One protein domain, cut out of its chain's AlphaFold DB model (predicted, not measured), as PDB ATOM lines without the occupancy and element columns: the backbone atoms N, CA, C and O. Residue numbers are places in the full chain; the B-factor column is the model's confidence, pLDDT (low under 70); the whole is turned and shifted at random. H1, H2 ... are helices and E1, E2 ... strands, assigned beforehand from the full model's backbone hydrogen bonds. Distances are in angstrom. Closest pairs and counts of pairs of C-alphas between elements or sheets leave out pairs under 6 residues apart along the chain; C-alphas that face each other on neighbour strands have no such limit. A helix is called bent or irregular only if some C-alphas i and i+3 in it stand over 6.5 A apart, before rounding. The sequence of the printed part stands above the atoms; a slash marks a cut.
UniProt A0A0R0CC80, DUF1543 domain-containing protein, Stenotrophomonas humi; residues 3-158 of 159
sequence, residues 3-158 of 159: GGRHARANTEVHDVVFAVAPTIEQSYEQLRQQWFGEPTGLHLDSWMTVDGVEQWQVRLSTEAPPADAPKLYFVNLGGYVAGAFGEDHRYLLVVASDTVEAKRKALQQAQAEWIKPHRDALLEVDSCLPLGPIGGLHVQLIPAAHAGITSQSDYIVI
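What this domain is: This is residues 3 to 158 of the 159 residues of the protein "DUF1543 domain-containing protein" of Stenotrophomonas humi (UniProt A0A0R0CC80). A strongly twisted three-stranded sheet, E5 E4 E6, curls round the helix H2, and across from its other face, at a distance, stands a second wall, the bent two-stranded ribbon E2 E8. A short ribbon, E3 E7, sits at one end of the two walls, and H1 lies near E2. The printed part has 156 residues, with three named helices and eight named strands in the order E1 H1 E2 E3 E4 E5 H2 E6 H3 E7 E8; the class is mixed, helices and strands. The neighbour strands are antiparallel. The whole is compact, with a radius of gyration of the C-alphas of 16.5 A and spans of 45 by 38 by 25 A.

Where its parts are: E1, residues 13 to 15, begins with C-alpha 13 at (11.467, 27.433, 27.010). H1, residues 25 to 34, is irregular: C-alphas 26 and 29 are 7.3 A apart. E2, residues 43 to 50, is 20.3 A long and bends by 56 degrees at residue 46. E3 is residues 56 to 61. E4, residues 71 to 80, is 29.2 A long and begins with C-alpha 71 at (16.090, 54.687, 19.788). E5, residues 88 to 96, is 24.3 A long. H2, residues 99 to 110, is 16.1 A long. E6, residues 115 to 124, is 26.6 A long, and H3, residues 125 to 128, follows directly. E7 is residues 138 to 143. E8, residues 149 to 157, is 23.3 A long, bends by 61 degrees at residue 154 and ends with C-alpha 157 at (-2.754, 29.263, 25.516).

How they stand to each other: In the sheet E5 E4 E6, E4 is the inner strand; in the hairpin E4 and E5, N 75 and O 92 are within hydrogen-bond range at 2.8 A, and between E4 and E6, N 74 and O 123 are within hydrogen-bond range at 2.8 A. H2 is on this sheet; the closest C-alphas of H2 and E5, Ala 102 and Ala 96, are 5.2 A apart. E5, H2 and E6 form a split strand-helix-strand unit, two strands running the same way with E4 between them, with a right-handed crossover. H3 is on the opposite face and only just over E4, with 3 of its C-alphas, at a height over the sheet of 7.5 A. The closest C-alphas of E7 and E4, Leu 141 and Lys 71, are 7.3 A apart. E3 and E7 have N 59 and O 140 within hydrogen-bond range at 2.8 A. E2 and E8 have N 49 and O 150 at 2.8 A; both strands are apart from E4 and E5. H1 and E2 are near each other, and E1 pairs with no named strand. In H2 every O i to N i+4 pair is within hydrogen-bond range, in H1 4 of 6, and H3 is too short for such a pair.

The domain as a whole: The two C-alphas farthest apart, those of Gly 83 and Ile 134, are 50.4 A apart. The printed part has no cut, and no link is long. Mean pLDDT of the printed part is 95.1; residues 133 to 134 are under 70.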
ATOM      1  N   GLY A   3       5.828  31.338  26.229       98.56
ATOM      2  CA  GLY A   3       6.249  30.069  26.800       98.56
ATOM      3  C   GLY A   3       5.786  28.919  25.911       98.56
ATOM      4  O   GLY A   3       4.795  29.012  25.174       98.56
ATOM      5  N   GLY A   4       6.534  27.823  25.921       98.19
ATOM      6  CA  GLY A   4       6.155  26.634  25.173       98.19
ATOM      7  C   GLY A   4       7.265  25.607  25.022       98.19
ATOM      8  O   GLY A   4       8.349  25.686  25.604       98.19
ATOM      9  N   ARG A   5       6.990  24.594  24.199       97.50
ATOM     10  CA  ARG A   5       7.918  23.486  23.970       97.50
ATOM     11  C   ARG A   5       8.783  23.740  22.747       97.50
ATOM     12  O   ARG A   5       8.311  24.217  21.723       97.50
ATOM     13  N   HIS A   6      10.036  23.317  22.814       97.62
ATOM     14  CA  HIS A   6      10.889  23.153  21.643       97.62
ATOM     15  C   HIS A   6      11.348  21.690  21.580       97.62
ATOM     16  O   HIS A   6      11.705  21.119  22.607       97.62
ATOM     17  N   ALA A   7      11.385  21.076  20.392       95.94
ATOM     18  CA  ALA A   7      11.598  19.627  20.222       95.94
ATOM     19  C   ALA A   7      12.895  19.078  20.856       95.94
ATOM     20  O   ALA A   7      13.005  17.887  21.135       95.94
ATOM     21  N   ARG A   8      13.888  19.949  21.067       97.00
ATOM     22  CA  ARG A   8      15.183  19.617  21.687       97.00
ATOM     23  C   ARG A   8      15.311  20.033  23.155       97.00
ATOM     24  O   ARG A   8      16.357  19.789  23.748       97.00
ATOM     25  N   ALA A   9      14.312  20.708  23.714       97.44
ATOM     26  CA  ALA A   9      14.330  21.135  25.104       97.44
ATOM     27  C   ALA A   9      13.696  20.054  25.989       97.44
ATOM     28  O   ALA A   9      12.664  19.481  25.644       97.44
ATOM     29  N   ASN A  10      14.330  19.769  27.128       97.81
ATOM     30  CA  ASN A  10      13.794  18.829  28.120       97.81
ATOM     31  C   ASN A  10      12.685  19.462  28.969       97.81
ATOM     32  O   ASN A  10      11.823  18.757  29.487       97.81
ATOM     33  N   THR A  11      12.739  20.781  29.126       96.56
ATOM     34  CA  THR A  11      11.744  21.595  29.814       96.56
ATOM     35  C   THR A  11      11.156  22.599  28.841       96.56
ATOM     36  O   THR A  11      11.623  22.755  27.710       96.56
ATOM     37  N   GLU A  12      10.136  23.298  29.306       96.88
ATOM     38  CA  GLU A  12       9.636  24.488  28.647       96.88
ATOM     39  C   GLU A  12      10.736  25.539  28.440       96.88
ATOM     40  O   GLU A  12      11.696  25.622  29.216       96.88
ATOM     41  N   VAL A  13      10.595  26.315  27.369       97.94
ATOM     42  CA  VAL A  13      11.467  27.433  27.010       97.94
ATOM     43  C   VAL A  13      10.628  28.686  26.848       97.94
ATOM     44  O   VAL A  13       9.452  28.607  26.505       97.94
ATOM     45  N   HIS A  14      11.258  29.832  27.073       97.81
ATOM     46  CA  HIS A  14      10.604  31.126  26.977       97.81
ATOM     47  C   HIS A  14      11.377  32.033  26.029       97.81
ATOM     48  O   HIS A  14      12.603  31.935  25.937       97.81
ATOM     49  N   ASP A  15      10.661  32.927  25.356       97.81
ATOM     50  CA  ASP A  15      11.257  33.966  24.519       97.81
ATOM     51  C   ASP A  15      10.474  35.283  24.594       97.81
ATOM     52  O   ASP A  15       9.283  35.327  24.930       97.81
ATOM     53  N   VAL A  16      11.150  36.389  24.293       97.81
ATOM     54  CA  VAL A  16      10.547  37.719  24.224       97.81
ATOM     55  C   VAL A  16      10.464  38.158  22.771       97.81
ATOM     56  O   VAL A  16      11.469  38.412  22.119       97.81
ATOM     57  N   VAL A  17       9.230  38.313  22.304       97.44
ATOM     58  CA  VAL A  17       8.902  38.818  20.970       97.44
ATOM     59  C   VAL A  17       8.184  40.162  21.071       97.44
ATOM     60  O   VAL A  17       7.685  40.530  22.142       97.44
ATOM     61  N   PHE A  18       8.096  40.877  19.952       96.81
ATOM     62  CA  PHE A  18       7.440  42.181  19.866       96.81
ATOM     63  C   PHE A  18       6.215  42.085  18.965       96.81
ATOM     64  O   PHE A  18       6.228  41.408  17.942       96.81
ATOM     65  N   ALA A  19       5.135  42.758  19.340       95.56
ATOM     66  CA  ALA A  19       3.915  42.778  18.547       95.56
ATOM     67  C   ALA A  19       3.242  44.143  18.638       95.56
ATOM     68  O   ALA A  19       3.386  44.861  19.630       95.56
ATOM     69  N   VAL A  20       2.488  44.480  17.596       94.44
ATOM     70  CA  VAL A  20       1.722  45.722  17.516       94.44
ATOM     71  C   VAL A  20       0.274  45.371  17.229       94.44
ATOM     72  O   VAL A  20      -0.045  44.835  16.170       94.44
ATOM     73  N   ALA A  21      -0.611  45.690  18.167       93.88
ATOM     74  CA  ALA A  21      -2.043  45.506  18.000       93.88
ATOM     75  C   ALA A  21      -2.829  46.437  18.945       93.88
ATOM     76  O   ALA A  21      -2.302  46.826  19.989       93.88
ATOM     77  N   PRO A  22      -4.088  46.776  18.617       93.50
ATOM     78  CA  PRO A  22      -4.974  47.518  19.516       93.50
ATOM     79  C   PRO A  22      -5.283  46.792  20.833       93.50
ATOM     80  O   PRO A  22      -5.481  47.446  21.855       93.50
ATOM     81  N   THR A  23      -5.333  45.455  20.816       95.19
ATOM     82  CA  THR A  23      -5.507  44.612  22.012       95.19
ATOM     83  C   THR A  23      -4.563  43.415  21.971       95.19
ATOM     84  O   THR A  23      -4.044  43.059  20.910       95.19
ATOM     85  N   ILE A  24      -4.348  42.771  23.121       95.44
ATOM     86  CA  ILE A  24      -3.455  41.613  23.218       95.44
ATOM     87  C   ILE A  24      -3.959  40.435  22.371       95.44
ATOM     88  O   ILE A  24      -3.172  39.814  21.665       95.44
ATOM     89  N   GLU A  25      -5.271  40.198  22.318       96.50
ATOM     90  CA  GLU A  25      -5.890  39.121  21.534       96.50
ATOM     91  C   GLU A  25      -5.675  39.305  20.032       96.50
ATOM     92  O   GLU A  25      -5.451  38.343  19.298       96.50
ATOM     93  N   GLN A  26      -5.688  40.556  19.569       97.06
ATOM     94  CA  GLN A  26      -5.436  40.887  18.168       97.06
ATOM     95  C   GLN A  26      -3.962  40.707  17.770       97.06
ATOM     96  O   GLN A  26      -3.648  40.724  16.582       97.06
ATOM     97  N   SER A  27      -3.057  40.494  18.732       95.81
ATOM     98  CA  SER A  27      -1.645  40.202  18.460       95.81
ATOM     99  C   SER A  27      -1.345  38.712  18.258       95.81
ATOM    100  O   SER A  27      -0.274  38.377  17.759       95.81
ATOM    101  N   TYR A  28      -2.268  37.799  18.593       97.31
ATOM    102  CA  TYR A  28      -1.977  36.359  18.686       97.31
ATOM    103  C   TYR A  28      -1.441  35.736  17.397       97.31
ATOM    104  O   TYR A  28      -0.595  34.846  17.451       97.31
ATOM    105  N   GLU A  29      -1.886  36.204  16.231       95.56
ATOM    106  CA  GLU A  29      -1.324  35.743  14.960       95.56
ATOM    107  C   GLU A  29       0.161  36.118  14.816       95.56
ATOM    108  O   GLU A  29       0.972  35.254  14.488       95.56
ATOM    109  N   GLN A  30       0.533  37.361  15.146       95.62
ATOM    110  CA  GLN A  30       1.930  37.815  15.129       95.62
ATOM    111  C   GLN A  30       2.777  37.041  16.143       95.62
ATOM    112  O   GLN A  30       3.922  36.698  15.854       95.62
ATOM    113  N   LEU A  31       2.224  36.756  17.326       97.12
ATOM    114  CA  LEU A  31       2.914  35.987  18.366       97.12
ATOM    115  C   LEU A  31       3.181  34.546  17.909       97.12
ATOM    116  O   LEU A  31       4.308  34.069  18.024       97.12
ATOM    117  N   ARG A  32       2.179  33.877  17.322       97.44
ATOM    118  CA  ARG A  32       2.332  32.531  16.745       97.44
ATOM    119  C   ARG A  32       3.385  32.485  15.642       97.44
ATOM    120  O   ARG A  32       4.183  31.558  15.616       97.44
ATOM    121  N   GLN A  33       3.392  33.469  14.742       95.75
ATOM    122  CA  GLN A  33       4.347  33.523  13.627       95.75
ATOM    123  C   GLN A  33       5.797  33.725  14.088       95.75
ATOM    124  O   GLN A  33       6.716  33.268  13.415       95.75
ATOM    125  N   GLN A  34       6.002  34.403  15.220       95.88
ATOM    126  CA  GLN A  34       7.331  34.648  15.785       95.88
ATOM    127  C   GLN A  34       7.829  33.512  16.686       95.88
ATOM    128  O   GLN A  34       9.019  33.457  16.987       95.88
ATOM    129  N   TRP A  35       6.952  32.606  17.129       97.56
ATOM    130  CA  TRP A  35       7.352  31.511  18.001       97.56
ATOM    131  C   TRP A  35       8.250  30.506  17.274       97.56
ATOM    132  O   TRP A  35       7.873  29.917  16.263       97.56
ATOM    133  N   PHE A  36       9.445  30.281  17.823       96.94
ATOM    134  CA  PHE A  36      10.445  29.387  17.234       96.94
ATOM    135  C   PHE A  36      10.247  27.907  17.605       96.94
ATOM    136  O   PHE A  36      10.896  27.028  17.033       96.94
ATOM    137  N   GLY A  37       9.426  27.634  18.619       97.31
ATOM    138  CA  GLY A  37       9.186  26.296  19.139       97.31
ATOM    139  C   GLY A  37       8.075  25.553  18.404       97.31
ATOM    140  O   GLY A  37       7.706  25.844  17.269       97.31
ATOM    141  N   GLU A  38       7.533  24.545  19.072       97.44
ATOM    142  CA  GLU A  38       6.374  23.816  18.584       97.44
ATOM    143  C   GLU A  38       5.102  24.659  18.749       97.44
ATOM    144  O   GLU A  38       4.937  25.286  19.799       97.44
ATOM    145  N   PRO A  39       4.180  24.648  17.767       96.75
ATOM    146  CA  PRO A  39       2.919  25.375  17.889       96.75
ATOM    147  C   PRO A  39       2.075  24.871  19.061       96.75
ATOM    148  O   PRO A  39       1.535  25.664  19.820       96.75
ATOM    149  N   THR A  40       1.974  23.549  19.231       96.75
ATOM    150  CA  THR A  40       1.151  22.936  20.276       96.75
ATOM    151  C   THR A  40       1.642  23.328  21.666       96.75
ATOM    152  O   THR A  40       2.784  23.051  22.029       96.75
ATOM    153  N   GLY A  41       0.746  23.907  22.465       95.88
ATOM    154  CA  GLY A  41       1.058  24.327  23.830       95.88
ATOM    155  C   GLY A  41       1.787  25.667  23.928       95.88
ATOM    156  O   GLY A  41       2.166  26.037  25.034       95.88
ATOM    157  N   LEU A  42       1.959  26.401  22.820       98.56
ATOM    158  CA  LEU A  42       2.371  27.804  22.861       98.56
ATOM    159  C   LEU A  42       1.393  28.626  23.707       98.56
ATOM    160  O   LEU A  42       0.173  28.562  23.511       98.56
ATOM    161  N   HIS A  43       1.936  29.435  24.605       98.62
ATOM    162  CA  HIS A  43       1.170  30.319  25.465       98.62
ATOM    163  C   HIS A  43       1.895  31.647  25.722       98.62
ATOM    164  O   HIS A  43       3.071  31.824  25.405       98.62
ATOM    165  N   LEU A  44       1.146  32.611  26.247       98.25
ATOM    166  CA  LEU A  44       1.606  33.927  26.664       98.25
ATOM    167  C   LEU A  44       1.618  33.984  28.198       98.25
ATOM    168  O   LEU A  44       0.549  33.958  28.808       98.25
ATOM    169  N   ASP A  45       2.806  34.105  28.794       98.25
ATOM    170  CA  ASP A  45       2.978  34.179  30.258       98.25
ATOM    171  C   ASP A  45       2.942  35.602  30.797       98.25
ATOM    172  O   ASP A  45       2.574  35.873  31.938       98.25
ATOM    173  N   SER A  46       3.430  36.548  30.002       97.94
ATOM    174  CA  SER A  46       3.461  37.950  30.404       97.94
ATOM    175  C   SER A  46       3.663  38.879  29.225       97.94
ATOM    176  O   SER A  46       4.236  38.511  28.196       97.94
ATOM    177  N   TRP A  47       3.226  40.123  29.374       98.12
ATOM    178  CA  TRP A  47       3.479  41.167  28.390       98.12
ATOM    179  C   TRP A  47       3.623  42.537  29.036       98.12
ATOM    180  O   TRP A  47       3.233  42.774  30.180       98.12
ATOM    181  N   MET A  48       4.211  43.445  28.262       97.88
ATOM    182  CA  MET A  48       4.322  44.860  28.576       97.88
ATOM    183  C   MET A  48       3.532  45.645  27.533       97.88
ATOM    184  O   MET A  48       3.809  45.539  26.341       97.88
ATOM    185  N   THR A  49       2.573  46.453  27.976       97.50
ATOM    186  CA  THR A  49       1.980  47.508  27.150       97.50
ATOM    187  C   THR A  49       2.802  48.775  27.346       97.50
ATOM    188  O   THR A  49       2.924  49.263  28.471       97.50
ATOM    189  N   VAL A  50       3.385  49.288  26.262       97.88
ATOM    190  CA  VAL A  50       4.367  50.382  26.287       97.88
ATOM    191  C   VAL A  50       3.755  51.631  25.656       97.88
ATOM    192  O   VAL A  50       3.721  51.750  24.435       97.88
ATOM    193  N   ASP A  51       3.278  52.567  26.478       98.19
ATOM    194  CA  ASP A  51       2.846  53.894  26.002       98.19
ATOM    195  C   ASP A  51       4.018  54.891  25.979       98.19
ATOM    196  O   ASP A  51       4.078  55.790  25.140       98.19
ATOM    197  N   GLY A  52       4.997  54.716  26.869       98.06
ATOM    198  CA  GLY A  52       6.215  55.519  26.872       98.06
ATOM    199  C   GLY A  52       7.274  55.046  27.859       98.06
ATOM    200  O   GLY A  52       7.006  54.224  28.738       98.06
ATOM    201  N   VAL A  53       8.490  55.563  27.687       97.81
ATOM    202  CA  VAL A  53       9.690  55.223  28.461       97.81
ATOM    203  C   VAL A  53      10.467  56.506  28.760       97.81
ATOM    204  O   VAL A  53      10.735  57.301  27.860       97.81
ATOM    205  N   GLU A  54      10.863  56.698  30.021       95.50
ATOM    206  CA  GLU A  54      11.513  57.926  30.506       95.50
ATOM    207  C   GLU A  54      10.641  59.178  30.250       95.50
ATOM    208  O   GLU A  54       9.584  59.309  30.861       95.50
ATOM    209  N   GLN A  55      11.082  60.108  29.398       96.94
ATOM    210  CA  GLN A  55      10.322  61.291  28.966       96.94
ATOM    211  C   GLN A  55       9.681  61.138  27.576       96.94
ATOM    212  O   GLN A  55       9.164  62.113  27.025       96.94
ATOM    213  N   TRP A  56       9.791  59.957  26.968       98.31
ATOM    214  CA  TRP A  56       9.450  59.733  25.569       98.31
ATOM    215  C   TRP A  56       8.175  58.916  25.448       98.31
ATOM    216  O   TRP A  56       8.113  57.754  25.851       98.31
ATOM    217  N   GLN A  57       7.164  59.504  24.822       98.44
ATOM    218  CA  GLN A  57       6.014  58.760  24.345       98.44
ATOM    219  C   GLN A  57       6.416  57.921  23.132       98.44
ATOM    220  O   GLN A  57       7.034  58.432  22.192       98.44
ATOM    221  N   VAL A  58       6.037  56.645  23.151       97.81
ATOM    222  CA  VAL A  58       6.277  55.711  22.053       97.81
ATOM    223  C   VAL A  58       5.126  55.821  21.059       97.81
ATOM    224  O   VAL A  58       3.952  55.661  21.397       97.81
ATOM    225  N   ARG A  59       5.466  56.110  19.807       95.94
ATOM    226  CA  ARG A  59       4.544  56.133  18.672       95.94
ATOM    227  C   ARG A  59       5.059  55.234  17.566       95.94
ATOM    228  O   ARG A  59       6.242  54.926  17.508       95.94
ATOM    229  N   LEU A  60       4.150  54.816  16.697       94.38
ATOM    230  CA  LEU A  60       4.469  54.026  15.517       94.38
ATOM    231  C   LEU A  60       4.107  54.832  14.275       94.38
ATOM    232  O   LEU A  60       3.040  55.445  14.227       94.38
ATOM    233  N   SER A  61       5.000  54.842  13.292       93.25
ATOM    234  CA  SER A  61       4.831  55.547  12.021       93.25
ATOM    235  C   SER A  61       5.301  54.672  10.866       93.25
ATOM    236  O   SER A  61       6.161  53.823  11.045       93.25
ATOM    237  N   THR A  62       4.776  54.885   9.664       92.00
ATOM    238  CA  THR A  62       5.346  54.297   8.438       92.00
ATOM    239  C   THR A  62       6.593  55.043   7.960       92.00
ATOM    240  O   THR A  62       7.275  54.590   7.047       92.00
ATOM    241  N   GLU A  63       6.883  56.207   8.542       91.56
ATOM    242  CA  GLU A  63       8.076  56.994   8.247       91.56
ATOM    243  C   GLU A  63       9.206  56.624   9.206       91.56
ATOM    244  O   GLU A  63       9.013  56.586  10.426       91.56
ATOM    245  N   ALA A  64      10.393  56.384   8.647       89.75
ATOM    246  CA  ALA A  64      11.592  56.138   9.430       89.75
ATOM    247  C   ALA A  64      11.966  57.384  10.256       89.75
ATOM    248  O   ALA A  64      11.839  58.510   9.763       89.75
ATOM    249  N   PRO A  65      12.434  57.217  11.506       91.38
ATOM    250  CA  PRO A  65      12.916  58.334  12.304       91.38
ATOM    251  C   PRO A  65      14.184  58.947  11.684       91.38
ATOM    252  O   PRO A  65      14.901  58.276  10.933       91.38
ATOM    253  N   PRO A  66      14.498  60.216  12.006       92.50
ATOM    254  CA  PRO A  66      15.791  60.809  11.682       92.50
ATOM    255  C   PRO A  66      16.955  59.927  12.150       92.50
ATOM    256  O   PRO A  66      16.869  59.272  13.187       92.50
ATOM    257  N   ALA A  67      18.063  59.925  11.407       89.38
ATOM    258  CA  ALA A  67      19.203  59.048  11.697       89.38
ATOM    259  C   ALA A  67      19.854  59.307  13.072       89.38
ATOM    260  O   ALA A  67      20.478  58.410  13.634       89.38
ATOM    261  N   ASP A  68      19.722  60.526  13.592       92.31
ATOM    262  CA  ASP A  68      20.213  60.982  14.892       92.31
ATOM    263  C   ASP A  68      19.150  60.929  16.001       92.31
ATOM    264  O   ASP A  68      19.438  61.279  17.148       92.31
ATOM    265  N   ALA A  69      17.928  60.487  15.685       94.94
ATOM    266  CA  ALA A  69      16.889  60.313  16.683       94.94
ATOM    267  C   ALA A  69      17.295  59.232  17.698       94.94
ATOM    268  O   ALA A  69      17.903  58.218  17.330       94.94
ATOM    269  N   PRO A  70      16.944  59.407  18.985       96.69
ATOM    270  CA  PRO A  70      17.143  58.354  19.961       96.69
ATOM    271  C   PRO A  70      16.289  57.135  19.600       96.69
ATOM    272  O   PRO A  70      15.267  57.237  18.917       96.69
ATOM    273  N   LYS A  71      16.697  55.976  20.104       97.88
ATOM    274  CA  LYS A  71      16.090  54.687  19.788       97.88
ATOM    275  C   LYS A  71      15.614  53.990  21.048       97.88
ATOM    276  O   LYS A  71      16.161  54.190  22.135       97.88
ATOM    277  N   LEU A  72      14.596  53.151  20.889       98.44
ATOM    278  CA  LEU A  72      14.099  52.291  21.952       98.44
ATOM    279  C   LEU A  72      14.854  50.962  21.925       98.44
ATOM    280  O   LEU A  72      14.855  50.259  20.912       98.44
ATOM    281  N   TYR A  73      15.462  50.608  23.050       98.56
ATOM    282  CA  TYR A  73      16.191  49.359  23.213       98.56
ATOM    283  C   TYR A  73      15.517  48.466  24.237       98.56
ATOM    284  O   TYR A  73      15.187  48.910  25.336       98.56
ATOM    285  N   PHE A  74      15.399  47.190  23.894       98.50
ATOM    286  CA  PHE A  74      15.113  46.122  24.834       98.50
ATOM    287  C   PHE A  74      16.415  45.511  25.334       98.50
ATOM    288  O   PHE A  74      17.325  45.227  24.551       98.50
ATOM    289  N   VAL A  75      16.499  45.281  26.640       98.31
ATOM    290  CA  VAL A  75      17.654  44.658  27.276       98.31
ATOM    291  C   VAL A  75      17.173  43.524  28.170       98.31
ATOM    292  O   VAL A  75      16.395  43.753  29.095       98.31
ATOM    293  N   ASN A  76      17.660  42.316  27.893       98.12
ATOM    294  CA  ASN A  76      17.514  41.171  28.783       98.12
ATOM    295  C   ASN A  76      18.806  41.022  29.587       98.12
ATOM    296  O   ASN A  76      19.876  40.780  29.017       98.12
ATOM    297  N   LEU A  77      18.704  41.237  30.893       97.69
ATOM    298  CA  LEU A  77      19.802  41.067  31.830       97.69
ATOM    299  C   LEU A  77      19.521  39.871  32.726       97.69
ATOM    300  O   LEU A  77      18.395  39.715  33.193       97.69
ATOM    301  N   GLY A  78      20.564  39.102  33.001       97.00
ATOM    302  CA  GLY A  78      20.503  37.897  33.811       97.00
ATOM    303  C   GLY A  78      21.577  37.889  34.891       97.00
ATOM    304  O   GLY A  78      22.594  38.596  34.825       97.00
ATOM    305  N   GLY A  79      21.354  37.077  35.913       96.75
ATOM    306  CA  GLY A  79      22.313  36.840  36.975       96.75
ATOM    307  C   GLY A  79      21.803  35.825  37.986       96.75
ATOM    308  O   GLY A  79      20.691  35.315  37.884       96.75
ATOM    309  N   TYR A  80      22.627  35.519  38.985       96.69
ATOM    310  CA  TYR A  80      22.273  34.545  40.016       96.69
ATOM    311  C   TYR A  80      22.033  35.231  41.355       96.69
ATOM    312  O   TYR A  80      22.758  36.150  41.741       96.69
ATOM    313  N   VAL A  81      21.053  34.732  42.103       95.75
ATOM    314  CA  VAL A  81      20.775  35.154  43.480       95.75
ATOM    315  C   VAL A  81      21.198  34.037  44.431       95.75
ATOM    316  O   VAL A  81      20.935  32.859  44.183       95.75
ATOM    317  N   ALA A  82      21.880  34.387  45.522       95.50
ATOM    318  CA  ALA A  82      22.339  33.407  46.503       95.50
ATOM    319  C   ALA A  82      21.158  32.599  47.071       95.50
ATOM    320  O   ALA A  82      20.190  33.166  47.570       95.50
ATOM    321  N   GLY A  83      21.253  31.268  47.012       95.56
ATOM    322  CA  GLY A  83      20.215  30.362  47.517       95.56
ATOM    323  C   GLY A  83      19.056  30.085  46.551       95.56
ATOM    324  O   GLY A  83      18.218  29.248  46.873       95.56
ATOM    325  N   ALA A  84      19.016  30.717  45.373       96.25
ATOM    326  CA  ALA A  84      18.047  30.406  44.325       96.25
ATOM    327  C   ALA A  84      18.607  29.366  43.339       96.25
ATOM    328  O   ALA A  84      19.785  29.394  42.979       96.25
ATOM    329  N   PHE A  85      17.753  28.443  42.894       95.38
ATOM    330  CA  PHE A  85      18.058  27.535  41.791       95.38
ATOM    331  C   PHE A  85      17.564  28.159  40.483       95.38
ATOM    332  O   PHE A  85      16.361  28.345  40.316       95.38
ATOM    333  N   GLY A  86      18.487  28.475  39.574       94.88
ATOM    334  CA  GLY A  86      18.199  29.163  38.314       94.88
ATOM    335  C   GLY A  86      18.670  30.619  38.298       94.88
ATOM    336  O   GLY A  86      19.266  31.109  39.260       94.88
ATOM    337  N   GLU A  87      18.435  31.285  37.173       95.81
ATOM    338  CA  GLU A  87      18.801  32.686  36.944       95.81
ATOM    339  C   GLU A  87      17.614  33.611  37.221       95.81
ATOM    340  O   GLU A  87      16.479  33.315  36.844       95.81
ATOM    341  N   ASP A  88      17.888  34.753  37.850       96.00
ATOM    342  CA  ASP A  88      16.961  35.882  37.906       96.00
ATOM    343  C   ASP A  88      17.218  36.774  36.693       96.00
ATOM    344  O   ASP A  88      18.368  37.053  36.347       96.00
ATOM    345  N   HIS A  89      16.137  37.221  36.060       96.50
ATOM    346  CA  HIS A  89      16.198  38.056  34.870       96.50
ATOM    347  C   HIS A  89      15.465  39.384  35.082       96.50
ATOM    348  O   HIS A  89      14.490  39.497  35.837       96.50
ATOM    349  N   ARG A  90      15.932  40.419  34.383       96.25
ATOM    350  CA  ARG A  90      15.251  41.709  34.248       96.25
ATOM    351  C   ARG A  90      15.145  42.059  32.772       96.25
ATOM    352  O   ARG A  90      16.149  42.213  32.080       96.25
ATOM    353  N   TYR A  91      13.906  42.244  32.336       97.12
ATOM    354  CA  TYR A  91      13.546  42.681  30.995       97.12
ATOM    355  C   TYR A  91      13.256  44.173  31.044       97.12
ATOM    356  O   TYR A  91      12.319  44.601  31.718       97.12
ATOM    357  N   LEU A  92      14.089  44.970  30.387       97.31
ATOM    358  CA  LEU A  92      14.047  46.424  30.491       97.31
ATOM    359  C   LEU A  92      13.896  47.057  29.114       97.31
ATOM    360  O   LEU A  92      14.437  46.562  28.126       97.31
ATOM    361  N   LEU A  93      13.200  48.190  29.082       98.19
ATOM    362  CA  LEU A  93      13.163  49.096  27.944       98.19
ATOM    363  C   LEU A  93      13.831  50.407  28.343       98.19
ATOM    364  O   LEU A  93      13.521  50.957  29.399       98.19
ATOM    365  N   VAL A  94      14.737  50.895  27.500       98.12
ATOM    366  CA  VAL A  94      15.461  52.158  27.704       98.12
ATOM    367  C   VAL A  94      15.525  52.944  26.402       98.12
ATOM    368  O   VAL A  94      15.581  52.358  25.320       98.12
ATOM    369  N   VAL A  95      15.555  54.272  26.505       98.25
ATOM    370  CA  VAL A  95      15.779  55.144  25.347       98.25
ATOM    371  C   VAL A  95      17.245  55.556  25.313       98.25
ATOM    372  O   VAL A  95      17.773  56.021  26.320       98.25
ATOM    373  N   ALA A  96      17.925  55.402  24.181       98.12
ATOM    374  CA  ALA A  96      19.345  55.739  24.066       98.12
ATOM    375  C   ALA A  96      19.735  56.130  22.635       98.12
ATOM    376  O   ALA A  96      19.049  55.763  21.684       98.12
ATOM    377  N   SER A  97      20.848  56.847  22.474       96.88
ATOM    378  CA  SER A  97      21.419  57.141  21.150       96.88
ATOM    379  C   SER A  97      22.111  55.931  20.525       96.88
ATOM    380  O   SER A  97      22.207  55.826  19.304       96.88
ATOM    381  N   ASP A  98      22.621  55.021  21.356       96.31
ATOM    382  CA  ASP A  98      23.351  53.841  20.914       96.31
ATOM    383  C   ASP A  98      23.294  52.690  21.933       96.31
ATOM    384  O   ASP A  98      22.787  52.797  23.054       96.31
ATOM    385  N   THR A  99      23.862  51.551  21.533       96.50
ATOM    386  CA  THR A  99      23.887  50.319  22.331       96.50
ATOM    387  C   THR A  99      24.747  50.410  23.598       96.50
ATOM    388  O   THR A  99      24.513  49.660  24.554       96.50
ATOM    389  N   VAL A 100      25.743  51.304  23.632       96.75
ATOM    390  CA  VAL A 100      26.629  51.507  24.788       96.75
ATOM    391  C   VAL A 100      25.873  52.266  25.869       96.75
ATOM    392  O   VAL A 100      25.850  51.832  27.026       96.75
ATOM    393  N   GLU A 101      25.202  53.355  25.495       97.69
ATOM    394  CA  GLU A 101      24.336  54.101  26.398       97.69
ATOM    395  C   GLU A 101      23.164  53.236  26.879       97.69
ATOM    396  O   GLU A 101      22.919  53.184  28.089       97.69
ATOM    397  N   ALA A 102      22.504  52.491  25.983       97.88
ATOM    398  CA  ALA A 102      21.409  51.588  26.341       97.88
ATOM    399  C   ALA A 102      21.835  50.578  27.416       97.88
ATOM    400  O   ALA A 102      21.168  50.423  28.440       97.88
ATOM    401  N   LYS A 103      23.002  49.941  27.240       95.50
ATOM    402  CA  LYS A 103      23.556  49.014  28.236       95.50
ATOM    403  C   LYS A 103      23.782  49.702  29.583       95.50
ATOM    404  O   LYS A 103      23.435  49.138  30.619       95.50
ATOM    405  N   ARG A 104      24.376  50.900  29.586       95.75
ATOM    406  CA  ARG A 104      24.654  51.654  30.818       95.75
ATOM    407  C   ARG A 104      23.360  51.993  31.563       95.75
ATOM    408  O   ARG A 104      23.290  51.764  32.768       95.75
ATOM    409  N   LYS A 105      22.349  52.505  30.853       97.12
ATOM    410  CA  LYS A 105      21.033  52.830  31.423       97.12
ATOM    411  C   LYS A 105      20.343  51.588  31.986       97.12
ATOM    412  O   LYS A 105      19.902  51.615  33.130       97.12
ATOM    413  N   ALA A 106      20.329  50.486  31.237       96.06
ATOM    414  CA  ALA A 106      19.693  49.247  31.676       96.06
ATOM    415  C   ALA A 106      20.342  48.672  32.945       96.06
ATOM    416  O   ALA A 106      19.636  48.302  33.876       96.06
ATOM    417  N   LEU A 107      21.677  48.666  33.035       93.06
ATOM    418  CA  LEU A 107      22.377  48.233  34.253       93.06
ATOM    419  C   LEU A 107      22.055  49.132  35.455       93.06
ATOM    420  O   LEU A 107      21.848  48.632  36.558       93.06
ATOM    421  N   GLN A 108      21.982  50.449  35.241       93.00
ATOM    422  CA  GLN A 108      21.597  51.399  36.286       93.00
ATOM    423  C   GLN A 108      20.144  51.199  36.741       93.00
ATOM    424  O   GLN A 108      19.859  51.352  37.923       93.00
ATOM    425  N   GLN A 109      19.231  50.857  35.828       93.69
ATOM    426  CA  GLN A 109      17.820  50.619  36.136       93.69
ATOM    427  C   GLN A 109      17.581  49.262  36.805       93.69
ATOM    428  O   GLN A 109      16.716  49.172  37.672       93.69
ATOM    429  N   ALA A 110      18.341  48.226  36.438       91.69
ATOM    430  CA  ALA A 110      18.176  46.886  36.996       91.69
ATOM    431  C   ALA A 110      18.363  46.860  38.519       91.69
ATOM    432  O   ALA A 110      17.648  46.120  39.189       91.69
ATOM    433  N   GLN A 111      19.319  47.649  39.040       87.62
ATOM    434  CA  GLN A 111      19.669  47.755  40.472       87.62
ATOM    435  C   GLN A 111      19.721  46.394  41.189       87.62
ATOM    436  O   GLN A 111      19.368  46.277  42.360       87.62
ATOM    437  N   ALA A 112      20.129  45.351  40.466       84.94
ATOM    438  CA  ALA A 112      20.091  43.986  40.948       84.94
ATOM    439  C   ALA A 112      21.437  43.602  41.568       84.94
ATOM    440  O   ALA A 112      22.495  43.771  40.956       84.94
ATOM    441  N   GLU A 113      21.394  43.039  42.772       89.81
ATOM    442  CA  GLU A 113      22.561  42.477  43.452       89.81
ATOM    443  C   GLU A 113      22.801  41.036  42.991       89.81
ATOM    444  O   GLU A 113      22.615  40.069  43.730       89.81
ATOM    445  N   TRP A 114      23.182  40.882  41.724       95.12
ATOM    446  CA  TRP A 114      23.438  39.570  41.143       95.12
ATOM    447  C   TRP A 114      24.876  39.099  41.322       95.12
ATOM    448  O   TRP A 114      25.847  39.834  41.139       95.12
ATOM    449  N   ILE A 115      25.009  37.800  41.558       95.75
ATOM    450  CA  ILE A 115      26.235  37.047  41.338       95.75
ATOM    451  C   ILE A 115      26.362  36.821  39.825       95.75
ATOM    452  O   ILE A 115      25.411  36.385  39.184       95.75
ATOM    453  N   LYS A 116      27.543  37.096  39.254       94.69
ATOM    454  CA  LYS A 116      27.838  36.973  37.808       94.69
ATOM    455  C   LYS A 116      26.783  37.653  36.902       94.69
ATOM    456  O   LYS A 116      26.191  36.973  36.060       94.69
ATOM    457  N   PRO A 117      26.559  38.974  37.040       94.88
ATOM    458  CA  PRO A 117      25.626  39.692  36.180       94.88
ATOM    459  C   PRO A 117      26.077  39.614  34.718       94.88
ATOM    460  O   PRO A 117      27.260  39.789  34.405       94.88
ATOM    461  N   HIS A 118      25.130  39.376  33.824       95.00
ATOM    462  CA  HIS A 118      25.361  39.264  32.394       95.00
ATOM    463  C   HIS A 118      24.190  39.843  31.593       95.00
ATOM    464  O   HIS A 118      23.203  40.342  32.136       95.00
ATOM    465  N   ARG A 119      24.370  39.881  30.274       95.88
ATOM    466  CA  ARG A 119      23.412  40.436  29.320       95.88
ATOM    467  C   ARG A 119      23.195  39.420  28.218       95.88
ATOM    468  O   ARG A 119      24.099  39.232  27.402       95.88
ATOM    469  N   ASP A 120      22.000  38.862  28.170       96.50
ATOM    470  CA  ASP A 120      21.626  37.846  27.187       96.50
ATOM    471  C   ASP A 120      21.183  38.476  25.878       96.50
ATOM    472  O   ASP A 120      21.532  37.995  24.802       96.50
ATOM    473  N   ALA A 121      20.474  39.605  25.959       97.56
ATOM    474  CA  ALA A 121      20.009  40.321  24.782       97.56
ATOM    475  C   ALA A 121      20.142  41.836  24.938       97.56
ATOM    476  O   ALA A 121      19.972  42.405  26.018       97.56
ATOM    477  N   LEU A 122      20.434  42.490  23.817       97.88
ATOM    478  CA  LEU A 122      20.287  43.925  23.638       97.88
ATOM    479  C   LEU A 122      19.844  44.167  22.202       97.88
ATOM    480  O   LEU A 122      20.624  43.961  21.274       97.88
ATOM    481  N   LEU A 123      18.581  44.547  22.047       97.56
ATOM    482  CA  LEU A 123      17.892  44.637  20.767       97.56
ATOM    483  C   LEU A 123      17.377  46.059  20.569       97.56
ATOM    484  O   LEU A 123      16.838  46.661  21.497       97.56
ATOM    485  N   GLU A 124      17.526  46.591  19.362       96.88
ATOM    486  CA  GLU A 124      16.792  47.779  18.931       96.88
ATOM    487  C   GLU A 124      15.366  47.348  18.576       96.88
ATOM    488  O   GLU A 124      15.185  46.543  17.666       96.88
ATOM    489  N   VAL A 125      14.363  47.861  19.297       96.44
ATOM    490  CA  VAL A 125      12.969  47.385  19.187       96.44
ATOM    491  C   VAL A 125      12.428  47.533  17.767       96.44
ATOM    492  O   VAL A 125      11.708  46.658  17.298       96.44
ATOM    493  N   ASP A 126      12.827  48.595  17.066       93.69
ATOM    494  CA  ASP A 126      12.408  48.868  15.691       93.69
ATOM    495  C   ASP A 126      12.720  47.712  14.732       93.69
ATOM    496  O   ASP A 126      11.902  47.316  13.909       93.69
ATOM    497  N   SER A 127      13.895  47.099  14.906       91.88
ATOM    498  CA  SER A 127      14.357  45.977  14.082       91.88
ATOM    499  C   SER A 127      13.651  44.655  14.399       91.88
ATOM    500  O   SER A 127      13.868  43.665  13.702       91.88
ATOM    501  N   CYS A 128      12.837  44.618  15.456       93.00
ATOM    502  CA  CYS A 128      12.092  43.442  15.891       93.00
ATOM    503  C   CYS A 128      10.587  43.554  15.609       93.00
ATOM    504  O   CYS A 128       9.857  42.603  15.880       93.00
ATOM    505  N   LEU A 129      10.105  44.697  15.105       91.38
ATOM    506  CA  LEU A 129       8.685  44.875  14.825       91.38
ATOM    507  C   LEU A 129       8.240  44.006  13.636       91.38
ATOM    508  O   LEU A 129       8.916  43.980  12.603       91.38
ATOM    509  N   PRO A 130       7.085  43.322  13.736       83.31
ATOM    510  CA  PRO A 130       6.525  42.580  12.613       83.31
ATOM    511  C   PRO A 130       6.229  43.490  11.416       83.31
ATOM    512  O   PRO A 130       5.749  44.615  11.567       83.31
ATOM    513  N   LEU A 131       6.466  42.978  10.206       80.00
ATOM    514  CA  LEU A 131       6.091  43.667   8.973       80.00
ATOM    515  C   LEU A 131       4.584  43.531   8.732       80.00
ATOM    516  O   LEU A 131       4.039  42.428   8.735       80.00
ATOM    517  N   GLY A 132       3.916  44.659   8.493       70.31
ATOM    518  CA  GLY A 132       2.508  44.702   8.118       70.31
ATOM    519  C   GLY A 132       2.295  44.696   6.596       70.31
ATOM    520  O   GLY A 132       3.244  44.819   5.819       70.31
ATOM    521  N   PRO A 133       1.032  44.633   6.136       59.28
ATOM    522  CA  PRO A 133       0.694  44.638   4.706       59.28
ATOM    523  C   PRO A 133       1.053  45.949   3.984       59.28
ATOM    524  O   PRO A 133       1.142  45.967   2.760       59.28
ATOM    525  N   ILE A 134       1.258  47.039   4.729       62.94
ATOM    526  CA  ILE A 134       1.652  48.361   4.214       62.94
ATOM    527  C   ILE A 134       3.151  48.655   4.396       62.94
ATOM    528  O   ILE A 134       3.581  49.783   4.166       62.94
ATOM    529  N   GLY A 135       3.946  47.658   4.801       72.00
ATOM    530  CA  GLY A 135       5.367  47.802   5.120       72.00
ATOM    531  C   GLY A 135       5.665  47.688   6.618       72.00
ATOM    532  O   GLY A 135       4.828  47.243   7.407       72.00
ATOM    533  N   GLY A 136       6.889  48.058   6.999       83.31
ATOM    534  CA  GLY A 136       7.324  48.090   8.394       83.31
ATOM    535  C   GLY A 136       6.800  49.326   9.122       83.31
ATOM    536  O   GLY A 136       6.727  50.410   8.545       83.31
ATOM    537  N   LEU A 137       6.425  49.151  10.387       91.06
ATOM    538  CA  LEU A 137       6.236  50.271  11.301       91.06
ATOM    539  C   LEU A 137       7.576  50.624  11.930       91.06
ATOM    540  O   LEU A 137       8.367  49.733  12.226       91.06
ATOM    541  N   HIS A 138       7.765  51.914  12.166       94.31
ATOM    542  CA  HIS A 138       8.916  52.469  12.839       94.31
ATOM    543  C   HIS A 138       8.549  53.070  14.192       94.31
ATOM    544  O   HIS A 138       7.554  53.797  14.308       94.31
ATOM    545  N   VAL A 139       9.373  52.821  15.204       96.06
ATOM    546  CA  VAL A 139       9.287  53.458  16.517       96.06
ATOM    547  C   VAL A 139       9.695  54.926  16.407       96.06
ATOM    548  O   VAL A 139      10.803  55.264  16.003       96.06
ATOM    549  N   GLN A 140       8.794  55.803  16.835       96.38
ATOM    550  CA  GLN A 140       9.002  57.236  16.981       96.38
ATOM    551  C   GLN A 140       8.949  57.590  18.466       96.38
ATOM    552  O   GLN A 140       8.010  57.219  19.173       96.38
ATOM    553  N   LEU A 141       9.955  58.322  18.938       97.69
ATOM    554  CA  LEU A 141      10.056  58.768  20.322       97.69
ATOM    555  C   LEU A 141       9.791  60.268  20.380       97.69
ATOM    556  O   LEU A 141      10.575  61.068  19.874       97.69
ATOM    557  N   ILE A 142       8.680  60.652  21.005       96.88
ATOM    558  CA  ILE A 142       8.240  62.049  21.082       96.88
ATOM    559  C   ILE A 142       8.323  62.520  22.538       96.88
ATOM    560  O   ILE A 142       7.747  61.856  23.400       96.88
ATOM    561  N   PRO A 143       8.980  63.654  22.852       97.44
ATOM    562  CA  PRO A 143       8.941  64.225  24.195       97.44
ATOM    563  C   PRO A 143       7.505  64.626  24.553       97.44
ATOM    564  O   PRO A 143       6.988  65.624  24.047       97.44
ATOM    565  N   ALA A 144       6.837  63.834  25.389       97.56
ATOM    566  CA  ALA A 144       5.440  64.038  25.758       97.56
ATOM    567  C   ALA A 144       5.073  63.225  27.008       97.56
ATOM    568  O   ALA A 144       5.735  62.247  27.352       97.56
ATOM    569  N   ALA A 145       3.981  63.618  27.668       97.62
ATOM    570  CA  ALA A 145       3.406  62.825  28.747       97.62
ATOM    571  C   ALA A 145       2.866  61.488  28.214       97.62
ATOM    572  O   ALA A 145       2.282  61.426  27.129       97.62
ATOM    573  N   HIS A 146       3.031  60.436  29.011       98.00
ATOM    574  CA  HIS A 146       2.613  59.078  28.685       98.00
ATOM    575  C   HIS A 146       2.213  58.311  29.951       98.00
ATOM    576  O   HIS A 146       2.603  58.671  31.064       98.00
ATOM    577  N   ALA A 147       1.471  57.219  29.784       97.81
ATOM    578  CA  ALA A 147       1.061  56.308  30.852       97.81
ATOM    579  C   ALA A 147       2.185  55.357  31.308       97.81
ATOM    580  O   ALA A 147       2.054  54.691  32.331       97.81
ATOM    581  N   GLY A 148       3.304  55.312  30.579       97.94
ATOM    582  CA  GLY A 148       4.465  54.494  30.931       97.94
ATOM    583  C   GLY A 148       4.336  53.062  30.425       97.94
ATOM    584  O   GLY A 148       3.773  52.822  29.354       97.94
ATOM    585  N   ILE A 149       4.875  52.118  31.195       97.88
ATOM    586  CA  ILE A 149       4.795  50.686  30.909       97.88
ATOM    587  C   ILE A 149       3.843  50.044  31.915       97.88
ATOM    588  O   ILE A 149       4.035  50.180  33.122       97.88
ATOM    589  N   THR A 150       2.853  49.304  31.418       97.69
ATOM    590  CA  THR A 150       2.033  48.411  32.246       97.69
ATOM    591  C   THR A 150       2.422  46.971  31.961       97.69
ATOM    592  O   THR A 150       2.423  46.556  30.804       97.69
ATOM    593  N   SER A 151       2.737  46.204  33.002       96.88
ATOM    594  CA  SER A 151       3.043  44.778  32.888       96.88
ATOM    595  C   SER A 151       1.870  43.929  33.357       96.88
ATOM    596  O   SER A 151       1.207  44.275  34.335       96.88
ATOM    597  N   GLN A 152       1.642  42.809  32.679       97.31
ATOM    598  CA  GLN A 152       0.677  41.792  33.087       97.31
ATOM    599  C   GLN A 152       1.332  40.415  33.021       97.31
ATOM    600  O   GLN A 152       2.150  40.162  32.135       97.31
ATOM    601  N   SER A 153       0.973  39.558  33.971       97.38
ATOM    602  CA  SER A 153       1.353  38.148  34.022       97.38
ATOM    603  C   SER A 153       0.085  37.309  34.010       97.38
ATOM    604  O   SER A 153      -0.857  37.627  34.736       97.38
ATOM    605  N   ASP A 154       0.067  36.268  33.192       96.12
ATOM    606  CA  ASP A 154      -1.065  35.366  32.989       96.12
ATOM    607  C   ASP A 154      -0.543  34.008  32.476       96.12
ATOM    608  O   ASP A 154       0.656  33.750  32.519       96.12
ATOM    609  N   TYR A 155      -1.425  33.130  32.009       97.38
ATOM    610  CA  TYR A 155      -1.077  31.908  31.290       97.38
ATOM    611  C   TYR A 155      -2.137  31.649  30.213       97.38
ATOM    612  O   TYR A 155      -3.129  30.947  30.430       97.38
ATOM    613  N   ILE A 156      -1.964  32.266  29.041       98.12
ATOM    614  CA  ILE A 156      -2.956  32.215  27.958       98.12
ATOM    615  C   ILE A 156      -2.447  31.315  26.840       98.12
ATOM    616  O   ILE A 156      -1.520  31.680  26.123       98.12
ATOM    617  N   VAL A 157      -3.076  30.156  26.641       98.00
ATOM    618  CA  VAL A 157      -2.754  29.263  25.516       98.00
ATOM    619  C   VAL A 157      -3.229  29.886  24.203       98.00
ATOM    620  O   VAL A 157      -4.409  30.198  24.051       98.00
ATOM    621  N   ILE A 158      -2.304  30.048  23.252       97.12
ATOM    622  CA  ILE A 158      -2.544  30.698  21.951       97.12
ATOM    623  C   ILE A 158      -2.141  29.830  20.751       97.12
ATOM    624  O   ILE A 158      -2.167  30.320  19.620       97.12
TER     625      ILE A 158